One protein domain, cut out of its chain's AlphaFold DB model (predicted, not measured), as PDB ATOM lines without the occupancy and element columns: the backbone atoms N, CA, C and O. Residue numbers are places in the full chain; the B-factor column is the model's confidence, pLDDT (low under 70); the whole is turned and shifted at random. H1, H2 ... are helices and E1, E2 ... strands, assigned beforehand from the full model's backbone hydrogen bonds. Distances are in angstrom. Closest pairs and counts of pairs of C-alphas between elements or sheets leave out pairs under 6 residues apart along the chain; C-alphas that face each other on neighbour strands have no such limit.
ATOM      1  N   ARG A  96      24.010  66.427  93.471       85.25
ATOM      2  CA  ARG A  96      24.448  66.273  94.857       85.25
ATOM      3  C   ARG A  96      25.853  66.828  95.095       85.25
ATOM      4  O   ARG A  96      26.087  67.573  96.033       85.25
ATOM      5  N   PHE A  97      26.794  66.503  94.209       86.75
ATOM      6  CA  PHE A  97      28.170  66.987  94.330       86.75
ATOM      7  C   PHE A  97      28.285  68.501  94.103       86.75
ATOM      8  O   PHE A  97      29.156  69.135  94.679       86.75
ATOM      9  N   ARG A  98      27.444  69.093  93.251       85.62
ATOM     10  CA  ARG A  98      27.483  70.541  92.998       85.62
ATOM     11  C   ARG A  98      26.890  71.353  94.140       85.62
ATOM     12  O   ARG A  98      27.374  72.449  94.388       85.62
ATOM     13  N   GLU A  99      25.840  70.829  94.755       83.75
ATOM     14  CA  GLU A  99      25.021  71.544  95.735       83.75
ATOM     15  C   GLU A  99      25.543  71.357  97.165       83.75
ATOM     16  O   GLU A  99      25.534  72.305  97.941       83.75
ATOM     17  N   GLU A 100      26.045  70.167  97.509       86.69
ATOM     18  CA  GLU A 100      26.462  69.856  98.885       86.69
ATOM     19  C   GLU A 100      27.961  70.085  99.151       86.69
ATOM     20  O   GLU A 100      28.376  70.174 100.306       86.69
ATOM     21  N   VAL A 101      28.805  70.148  98.113       85.50
ATOM     22  CA  VAL A 101      30.242  70.419  98.290       85.50
ATOM     23  C   VAL A 101      30.451  71.917  98.462       85.50
ATOM     24  O   VAL A 101      30.150  72.700  97.559       85.50
ATOM     25  N   LEU A 102      31.013  72.312  99.605       85.06
ATOM     26  CA  LEU A 102      31.304  73.713  99.895       85.06
ATOM     27  C   LEU A 102      32.691  74.076  99.388       85.06
ATOM     28  O   LEU A 102      33.697  73.497  99.788       85.06
ATOM     29  N   TRP A 103      32.731  75.070  98.518       85.75
ATOM     30  CA  TRP A 103      33.933  75.586  97.875       85.75
ATOM     31  C   TRP A 103      34.477  76.800  98.625       85.75
ATOM     32  O   TRP A 103      33.694  77.555  99.201       85.75
ATOM     33  N   ASN A 104      35.794  77.009  98.602       81.56
ATOM     34  CA  ASN A 104      36.409  78.119  99.325       81.56
ATOM     35  C   ASN A 104      36.149  79.480  98.665       81.56
ATOM     36  O   ASN A 104      35.380  80.280  99.187       81.56
ATOM     37  N   ALA A 105      36.726  79.714  97.484       83.06
ATOM     38  CA  ALA A 105      36.720  81.033  96.848       83.06
ATOM     39  C   ALA A 105      35.676  81.197  95.731       83.06
ATOM     40  O   ALA A 105      35.357  82.317  95.337       83.06
ATOM     41  N   HIS A 106      35.120  80.099  95.216       87.31
ATOM     42  CA  HIS A 106      34.175  80.134  94.097       87.31
ATOM     43  C   HIS A 106      32.949  79.288  94.378       87.31
ATOM     44  O   HIS A 106      32.922  78.526  95.329       87.31
ATOM     45  N   GLU A 107      31.936  79.378  93.532       86.81
ATOM     46  CA  GLU A 107      30.797  78.465  93.530       86.81
ATOM     47  C   GLU A 107      30.426  78.063  92.094       86.81
ATOM     48  O   GLU A 107      30.515  78.886  91.170       86.81
ATOM     49  N   PRO A 108      30.038  76.796  91.867       87.50
ATOM     50  CA  PRO A 108      29.637  76.333  90.550       87.50
ATOM     51  C   PRO A 108      28.240  76.860  90.209       87.50
ATOM     52  O   PRO A 108      27.254  76.510  90.848       87.50
ATOM     53  N   VAL A 109      28.133  77.633  89.132       85.44
ATOM     54  CA  VAL A 109      26.859  78.143  88.614       85.44
ATOM     55  C   VAL A 109      26.543  77.459  87.291       85.44
ATOM     56  O   VAL A 109      27.319  77.544  86.335       85.44
ATOM     57  N   ILE A 110      25.401  76.768  87.227       82.50
ATOM     58  CA  ILE A 110      24.891  76.169  85.989       82.50
ATOM     59  C   ILE A 110      23.726  76.989  85.459       82.50
ATOM     60  O   ILE A 110      22.645  77.009  86.036       82.50
ATOM     61  N   PHE A 111      23.920  77.583  84.290       79.75
ATOM     62  CA  PHE A 111      22.880  78.341  83.612       79.75
ATOM     63  C   PHE A 111      21.949  77.437  82.806       79.75
ATOM     64  O   PHE A 111      22.355  76.450  82.190       79.75
ATOM     65  N   SER A 112      20.669  77.795  82.742       75.75
ATOM     66  CA  SER A 112      19.684  77.084  81.921       75.75
ATOM     67  C   SER A 112      19.969  77.235  80.419       75.75
ATOM     68  O   SER A 112      19.649  76.332  79.638       75.75
ATOM     69  N   GLN A 113      20.639  78.317  80.020       77.00
ATOM     70  CA  GLN A 113      21.006  78.653  78.646       77.00
ATOM     71  C   GLN A 113      22.524  78.820  78.497       77.00
ATOM     72  O   GLN A 113      23.275  78.817  79.469       77.00
ATOM     73  N   LYS A 114      23.003  78.885  77.250       72.69
ATOM     74  CA  LYS A 114      24.415  79.194  76.992       72.69
ATOM     75  C   LYS A 114      24.616  80.686  77.223       72.69
ATOM     76  O   LYS A 114      24.000  81.481  76.527       72.69
ATOM     77  N   MET A 115      25.478  81.023  78.175       72.81
ATOM     78  CA  MET A 115      25.783  82.408  78.512       72.81
ATOM     79  C   MET A 115      27.048  82.880  77.804       72.81
ATOM     80  O   MET A 115      28.019  82.130  77.672       72.81
ATOM     81  N   ASP A 116      27.037  84.144  77.397       74.50
ATOM     82  CA  ASP A 116      28.108  84.804  76.656       74.50
ATOM     83  C   ASP A 116      29.055  85.585  77.591       74.50
ATOM     84  O   ASP A 116      29.430  86.725  77.318       74.50
ATOM     85  N   TYR A 117      29.477  84.967  78.699       77.38
ATOM     86  CA  TYR A 117      30.407  85.595  79.641       77.38
ATOM     87  C   TYR A 117      31.854  85.622  79.126       77.38
ATOM     88  O   TYR A 117      32.316  84.757  78.362       77.38
ATOM     89  N   ARG A 118      32.600  86.622  79.603       85.38
ATOM     90  CA  ARG A 118      34.064  86.658  79.548       85.38
ATOM     91  C   ARG A 118      34.610  86.152  80.876       85.38
ATOM     92  O   ARG A 118      34.134  86.555  81.926       85.38
ATOM     93  N   CYS A 119      35.595  85.262  80.806       87.19
ATOM     94  CA  CYS A 119      36.312  84.797  81.991       87.19
ATOM     95  C   CYS A 119      37.031  85.972  82.666       87.19
ATOM     96  O   CYS A 119      37.809  86.638  81.983       87.19
ATOM     97  N   ALA A 120      36.842  86.178  83.969       88.31
ATOM     98  CA  ALA A 120      37.504  87.242  84.717       88.31
ATOM     99  C   ALA A 120      39.030  87.039  84.768       88.31
ATOM    100  O   ALA A 120      39.772  87.979  84.509       88.31
ATOM    101  N   THR A 121      39.528  85.809  84.968       87.25
ATOM    102  CA  THR A 121      40.987  85.557  84.968       87.25
ATOM    103  C   THR A 121      41.654  85.711  83.598       87.25
ATOM    104  O   THR A 121      42.764  86.217  83.512       87.25
ATOM    105  N   CYS A 122      41.054  85.201  82.513       87.88
ATOM    106  CA  CYS A 122      41.756  85.115  81.216       87.88
ATOM    107  C   CYS A 122      41.178  85.985  80.101       87.88
ATOM    108  O   CYS A 122      41.662  85.908  78.972       87.88
ATOM    109  N   GLY A 123      40.100  86.732  80.352       86.31
ATOM    110  CA  GLY A 123      39.424  87.602  79.379       86.31
ATOM    111  C   GLY A 123      38.756  86.885  78.197       86.31
ATOM    112  O   GLY A 123      37.999  87.496  77.434       86.31
ATOM    113  N   LYS A 124      39.006  85.578  78.021       84.31
ATOM    114  CA  LYS A 124      38.493  84.791  76.895       84.31
ATOM    115  C   LYS A 124      36.983  84.623  77.019       84.31
ATOM    116  O   LYS A 124      36.481  84.111  78.024       84.31
ATOM    117  N   LYS A 125      36.267  84.985  75.953       79.19
ATOM    118  CA  LYS A 125      34.845  84.672  75.798       79.19
ATOM    119  C   LYS A 125      34.689  83.189  75.478       79.19
ATOM    120  O   LYS A 125      35.284  82.678  74.527       79.19
ATOM    121  N   ARG A 126      33.915  82.469  76.288       69.56
ATOM    122  CA  ARG A 126      33.690  81.028  76.100       69.56
ATOM    123  C   ARG A 126      32.434  80.800  75.267       69.56
ATOM    124  O   ARG A 126      31.376  80.478  75.790       69.56
ATOM    125  N   TYR A 127      32.571  80.905  73.950       54.88
ATOM    126  CA  TYR A 127      31.491  80.543  73.035       54.88
ATOM    127  C   TYR A 127      31.190  79.043  73.106       54.88
ATOM    128  O   TYR A 127      32.093  78.212  73.023       54.88
ATOM    129  N   ARG A 128      29.904  78.688  73.230       52.81
ATOM    130  CA  ARG A 128      29.412  77.294  73.213       52.81
ATOM    131  C   ARG A 128      29.995  76.381  74.306       52.81
ATOM    132  O   ARG A 128      29.866  75.163  74.180       52.81
ATOM    133  N   GLY A 129      30.594  76.950  75.355       55.97
ATOM    134  CA  GLY A 129      31.084  76.203  76.512       55.97
ATOM    135  C   GLY A 129      29.969  75.452  77.245       55.97
ATOM    136  O   GLY A 129      28.780  75.623  76.963       55.97
ATOM    137  N   LEU A 130      30.362  74.597  78.192       60.72
ATOM    138  CA  LEU A 130      29.424  74.021  79.155       60.72
ATOM    139  C   LEU A 130      28.626  75.155  79.816       60.72
ATOM    140  O   LEU A 130      29.147  76.247  80.014       60.72
ATOM    141  N   LYS A 131      27.384  74.873  80.212       74.50
ATOM    142  CA  LYS A 131      26.527  75.788  80.988       74.50
ATOM    143  C   LYS A 131      27.089  76.137  82.377       74.50
ATOM    144  O   LYS A 131      26.410  76.794  83.147       74.50
ATOM    145  N   LEU A 132      28.296  75.674  82.691       82.06
ATOM    146  CA  LEU A 132      28.940  75.747  83.988       82.06
ATOM    147  C   LEU A 132      29.989  76.862  84.004       82.06
ATOM    148  O   LEU A 132      30.940  76.835  83.216       82.06
ATOM    149  N   TRP A 133      29.843  77.763  84.963       86.69
ATOM    150  CA  TRP A 133      30.788  78.819  85.302       86.69
ATOM    151  C   TRP A 133      31.119  78.772  86.791       86.69
ATOM    152  O   TRP A 133      30.399  78.145  87.563       86.69
ATOM    153  N   TRP A 134      32.211  79.422  87.181       88.12
ATOM    154  CA  TRP A 134      32.631  79.525  88.575       88.12
ATOM    155  C   TRP A 134      32.512  80.972  89.014       88.12
ATOM    156  O   TRP A 134      33.292  81.807  88.562       88.12
ATOM    157  N   ARG A 135      31.514  81.288  89.837       88.38
ATOM    158  CA  ARG A 135      31.334  82.641  90.371       88.38
ATOM    159  C   ARG A 135      32.285  82.824  91.546       88.38
ATOM    160  O   ARG A 135      32.289  81.977  92.433       88.38
ATOM    161  N   ARG A 136      33.091  83.887  91.549       87.94
ATOM    162  CA  ARG A 136      33.903  84.257  92.716       87.94
ATOM    163  C   ARG A 136      32.985  84.669  93.860       87.94
ATOM    164  O   ARG A 136      32.082  85.483  93.659       87.94
ATOM    165  N   LYS A 137      33.220  84.125  95.051       86.38
ATOM    166  CA  LYS A 137      32.590  84.617  96.274       86.38
ATOM    167  C   LYS A 137      33.200  85.980  96.585       86.38
ATOM    168  O   LYS A 137      34.418  86.135  96.550       86.38
ATOM    169  N   ARG A 138      32.363  86.982  96.850       77.62
ATOM    170  CA  ARG A 138      32.854  88.263  97.367       77.62
ATOM    171  C   ARG A 138      33.338  87.991  98.791       77.62
ATOM    172  O   ARG A 138      32.587  87.417  99.573       77.62
ATOM    173  N   HIS A 139      34.582  88.343  99.107       60.66
ATOM    174  CA  HIS A 139      35.003  88.389 100.501       60.66
ATOM    175  C   HIS A 139      34.158  89.473 101.167       60.66
ATOM    176  O   HIS A 139      34.306  90.649 100.842       60.66
ATOM    177  N   GLU A 140      33.231  89.078 102.034       51.81
ATOM    178  CA  GLU A 140      32.649  90.006 102.992       51.81
ATOM    179  C   GLU A 140      33.806  90.425 103.896       51.81
ATOM    180  O   GLU A 140      34.240  89.681 104.777       51.81
ATOM    181  N   GLY A 164      28.764  89.514  89.149       63.59
ATOM    182  CA  GLY A 164      29.664  88.457  89.609       63.59
ATOM    183  C   GLY A 164      30.856  88.307  88.661       63.59
ATOM    184  O   GLY A 164      30.673  88.144  87.455       63.59
ATOM    185  N   GLU A 165      32.083  88.310  89.185       85.56
ATOM    186  CA  GLU A 165      33.255  87.896  88.410       85.56
ATOM    187  C   GLU A 165      33.209  86.376  88.199       85.56
ATOM    188  O   GLU A 165      33.315  85.592  89.146       85.56
ATOM    189  N   PHE A 166      33.011  85.952  86.949       87.94
ATOM    190  CA  PHE A 166      32.947  84.540  86.585       87.94
ATOM    191  C   PHE A 166      34.254  84.061  85.968       87.94
ATOM    192  O   PHE A 166      34.722  84.594  84.961       87.94
ATOM    193  N   ASP A 167      34.774  82.956  86.484       88.12
ATOM    194  CA  ASP A 167      35.912  82.264  85.908       88.12
ATOM    195  C   ASP A 167      35.481  81.066  85.067       88.12
ATOM    196  O   ASP A 167      34.545  80.316  85.366       88.12
ATOM    197  N   CYS A 168      36.200  80.864  83.964       85.88
ATOM    198  CA  CYS A 168      36.032  79.662  83.173       85.88
ATOM    199  C   CYS A 168      36.621  78.461  83.917       85.88
ATOM    200  O   CYS A 168      37.626  78.576  84.618       85.88
ATOM    201  N   PHE A 169      36.066  77.278  83.656       83.12
ATOM    202  CA  PHE A 169      36.496  76.028  84.285       83.12
ATOM    203  C   PHE A 169      38.020  75.802  84.257       83.12
ATOM    204  O   PHE A 169      38.587  75.352  85.241       83.12
ATOM    205  N   ASN A 170      38.706  76.128  83.155       82.81
ATOM    206  CA  ASN A 170      40.158  75.919  83.085       82.81
ATOM    207  C   ASN A 170      40.947  76.885  83.982       82.81
ATOM    208  O   ASN A 170      42.008  76.500  84.455       82.81
ATOM    209  N   CYS A 171      40.468  78.121  84.164       85.19
ATOM    210  CA  CYS A 171      41.114  79.107  85.034       85.19
ATOM    211  C   CYS A 171      40.865  78.765  86.497       85.19
ATOM    212  O   CYS A 171      41.820  78.704  87.255       85.19
ATOM    213  N   PHE A 172      39.625  78.407  86.836       83.38
ATOM    214  CA  PHE A 172      39.289  77.900  88.161       83.38
ATOM    215  C   PHE A 172      40.126  76.671  88.537       83.38
ATOM    216  O   PHE A 172      40.757  76.647  89.579       83.38
ATOM    217  N   VAL A 173      40.219  75.669  87.651       78.25
ATOM    218  CA  VAL A 173      41.071  74.497  87.907       78.25
ATOM    219  C   VAL A 173      42.539  74.898  88.018       78.25
ATOM    220  O   VAL A 173      43.262  74.267  88.772       78.25
ATOM    221  N   ALA A 174      43.026  75.899  87.284       80.06
ATOM    222  CA  ALA A 174      44.429  76.308  87.371       80.06
ATOM    223  C   ALA A 174      44.788  76.948  88.722       80.06
ATOM    224  O   ALA A 174      45.912  76.758  89.171       80.06
ATOM    225  N   ASP A 175      43.847  77.635  89.366       75.56
ATOM    226  CA  ASP A 175      44.031  78.257  90.675       75.56
ATOM    227  C   ASP A 175      43.822  77.232  91.801       75.56
ATOM    228  O   ASP A 175      42.701  76.918  92.195       75.56
ATOM    229  N   CYS A 176      44.915  76.651  92.298       61.06
ATOM    230  CA  CYS A 176      44.874  75.590  93.306       61.06
ATOM    231  C   CYS A 176      44.215  76.009  94.628       61.06
ATOM    232  O   CYS A 176      43.589  75.160  95.260       61.06
ATOM    233  N   ALA A 177      44.342  77.277  95.032       65.81
ATOM    234  CA  ALA A 177      43.832  77.774  96.310       65.81
ATOM    235  C   ALA A 177      42.320  78.036  96.259       65.81
ATOM    236  O   ALA A 177      41.597  77.769  97.217       65.81
ATOM    237  N   ALA A 178      41.828  78.497  95.109       63.47
ATOM    238  CA  ALA A 178      40.399  78.627  94.843       63.47
ATOM    239  C   ALA A 178      39.675  77.274  94.721       63.47
ATOM    240  O   ALA A 178      38.467  77.170  94.942       63.47
ATOM    241  N   PHE A 179      40.426  76.243  94.337       67.31
ATOM    242  CA  PHE A 179      39.918  74.951  93.898       67.31
ATOM    243  C   PHE A 179      39.715  73.920  95.018       67.31
ATOM    244  O   PHE A 179      39.207  72.832  94.751       67.31
ATOM    245  N   THR A 180      40.103  74.207  96.258       71.81
ATOM    246  CA  THR A 180      39.928  73.284  97.385       71.81
ATOM    247  C   THR A 180      38.543  73.442  98.018       71.81
ATOM    248  O   THR A 180      38.178  74.534  98.466       71.81
ATOM    249  N   PRO A 181      37.732  72.366  98.076       79.81
ATOM    250  CA  PRO A 181      36.539  72.371  98.904       79.81
ATOM    251  C   PRO A 181      36.903  72.549 100.373       79.81
ATOM    252  O   PRO A 181      37.830  71.910 100.862       79.81
ATOM    253  N   ILE A 182      36.134  73.375 101.072       83.50
ATOM    254  CA  ILE A 182      36.183  73.500 102.531       83.50
ATOM    255  C   ILE A 182      35.612  72.231 103.172       83.50
ATOM    256  O   ILE A 182      36.072  71.792 104.221       83.50
ATOM    257  N   TYR A 183      34.596  71.637 102.541       84.19
ATOM    258  CA  TYR A 183      33.855  70.527 103.121       84.19
ATOM    259  C   TYR A 183      33.359  69.546 102.060       84.19
ATOM    260  O   TYR A 183      32.827  69.946 101.018       84.19
ATOM    261  N   TYR A 184      33.488  68.256 102.376       83.62
ATOM    262  CA  TYR A 184      32.843  67.166 101.657       83.62
ATOM    263  C   TYR A 184      31.755  66.550 102.544       83.62
ATOM    264  O   TYR A 184      32.058  66.115 103.657       83.62
ATOM    265  N   PRO A 185      30.506  66.462 102.066       82.81
ATOM    266  CA  PRO A 185      29.429  65.835 102.821       82.81
ATOM    267  C   PRO A 185      29.640  64.314 102.953       82.81
ATOM    268  O   PRO A 185      30.287  63.692 102.096       82.81
ATOM    269  N   PRO A 186      29.050  63.670 103.980       83.31
ATOM    270  CA  PRO A 186      29.185  62.237 104.199       83.31
ATOM    271  C   PRO A 186      28.734  61.417 102.983       83.31
ATOM    272  O   PRO A 186      27.687  61.656 102.373       83.31
ATOM    273  N   GLY A 187      29.541  60.419 102.619       83.12
ATOM    274  CA  GLY A 187      29.295  59.549 101.465       83.12
ATOM    275  C   GLY A 187      29.787  60.099 100.121       83.12
ATOM    276  O   GLY A 187      29.808  59.355  99.137       83.12
ATOM    277  N   ILE A 188      30.253  61.352 100.050       82.62
ATOM    278  CA  ILE A 188      30.999  61.847  98.889       82.62
ATOM    279  C   ILE A 188      32.486  61.593  99.120       82.62
ATOM    280  O   ILE A 188      33.105  62.177 100.001       82.62
ATOM    281  N   LYS A 189      33.077  60.715  98.299       84.00
ATOM    282  CA  LYS A 189      34.528  60.500  98.322       84.00
ATOM    283  C   LYS A 189      35.238  61.817  97.975       84.00
ATOM    284  O   LYS A 189      34.897  62.377  96.922       84.00
ATOM    285  N   PRO A 190      36.203  62.272  98.795       81.44
ATOM    286  CA  PRO A 190      36.984  63.450  98.469       81.44
ATOM    287  C   PRO A 190      37.687  63.233  97.131       81.44
ATOM    288  O   PRO A 190      37.959  62.098  96.713       81.44
ATOM    289  N   LEU A 191      37.936  64.330  96.423       77.00
ATOM    290  CA  LEU A 191      38.860  64.263  95.303       77.00
ATOM    291  C   LEU A 191      40.245  63.836  95.845       77.00
ATOM    292  O   LEU A 191      40.494  64.048  97.033       77.00
ATOM    293  N   PRO A 192      41.109  63.193  95.034       74.31
ATOM    294  CA  PRO A 192      42.449  62.804  95.486       74.31
ATOM    295  C   PRO A 192      43.217  63.999  96.090       74.31
ATOM    296  O   PRO A 192      42.764  65.135  96.025       74.31
ATOM    297  N   GLU A 193      44.410  63.819  96.641       71.25
ATOM    298  CA  GLU A 193      45.265  64.992  96.861       71.25
ATOM    299  C   GLU A 193      45.909  65.435  95.552       71.25
ATOM    300  O   GLU A 193      46.253  64.631  94.677       71.25
TER     301      GLU A 193
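This is residues 96 to 140 and 164 to 193 of the 227 residues of an uncharacterized protein of Aureobasidium pullulans EXF-150 (UniProt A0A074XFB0). A loop-rich fold with little regular structure has the antiparallel hairpin E1 and E2 in its middle, short helix H2 beside E2, and H1 and E3 farther out. The 75 printed residues hold H1, E1, E2, H2 and E3 in order, a mixed class with only 24 residues in named elements. It is compact, radius of gyration of the C-alphas 12.8 A, spanning 36 by 26 by 24 A.

E1, residues 106 to 110, spans 12.9 A from (34.175, 80.134, 94.097); E2, 132 to 136, 13.2 A. H2 is 169 to 174, 8.5 A; H1, 96 to 100, 5.8 A; E3, 181 to 183, 5.3 A, ends at (33.855, 70.527, 103.121).

In hairpin E1 and E2, N 107 and O 135 are within hydrogen-bond range at 2.8 A. The closest C-alphas of E2 and H2, Trp 133 and Phe 169, are 6.4 A apart. E3 pairs with no named strand, but antiparallel with residues 102 to 103. Every O i to N i+4 pair in H1 and H2 is within range.

Residues 141 to 163 are not printed; the gap is 13.8 A between C-alphas 140 and 164. The E1 to E2 link is long. Residues 126 to 130, 139 to 140, 164 and 176 to 179 have pLDDT under 70.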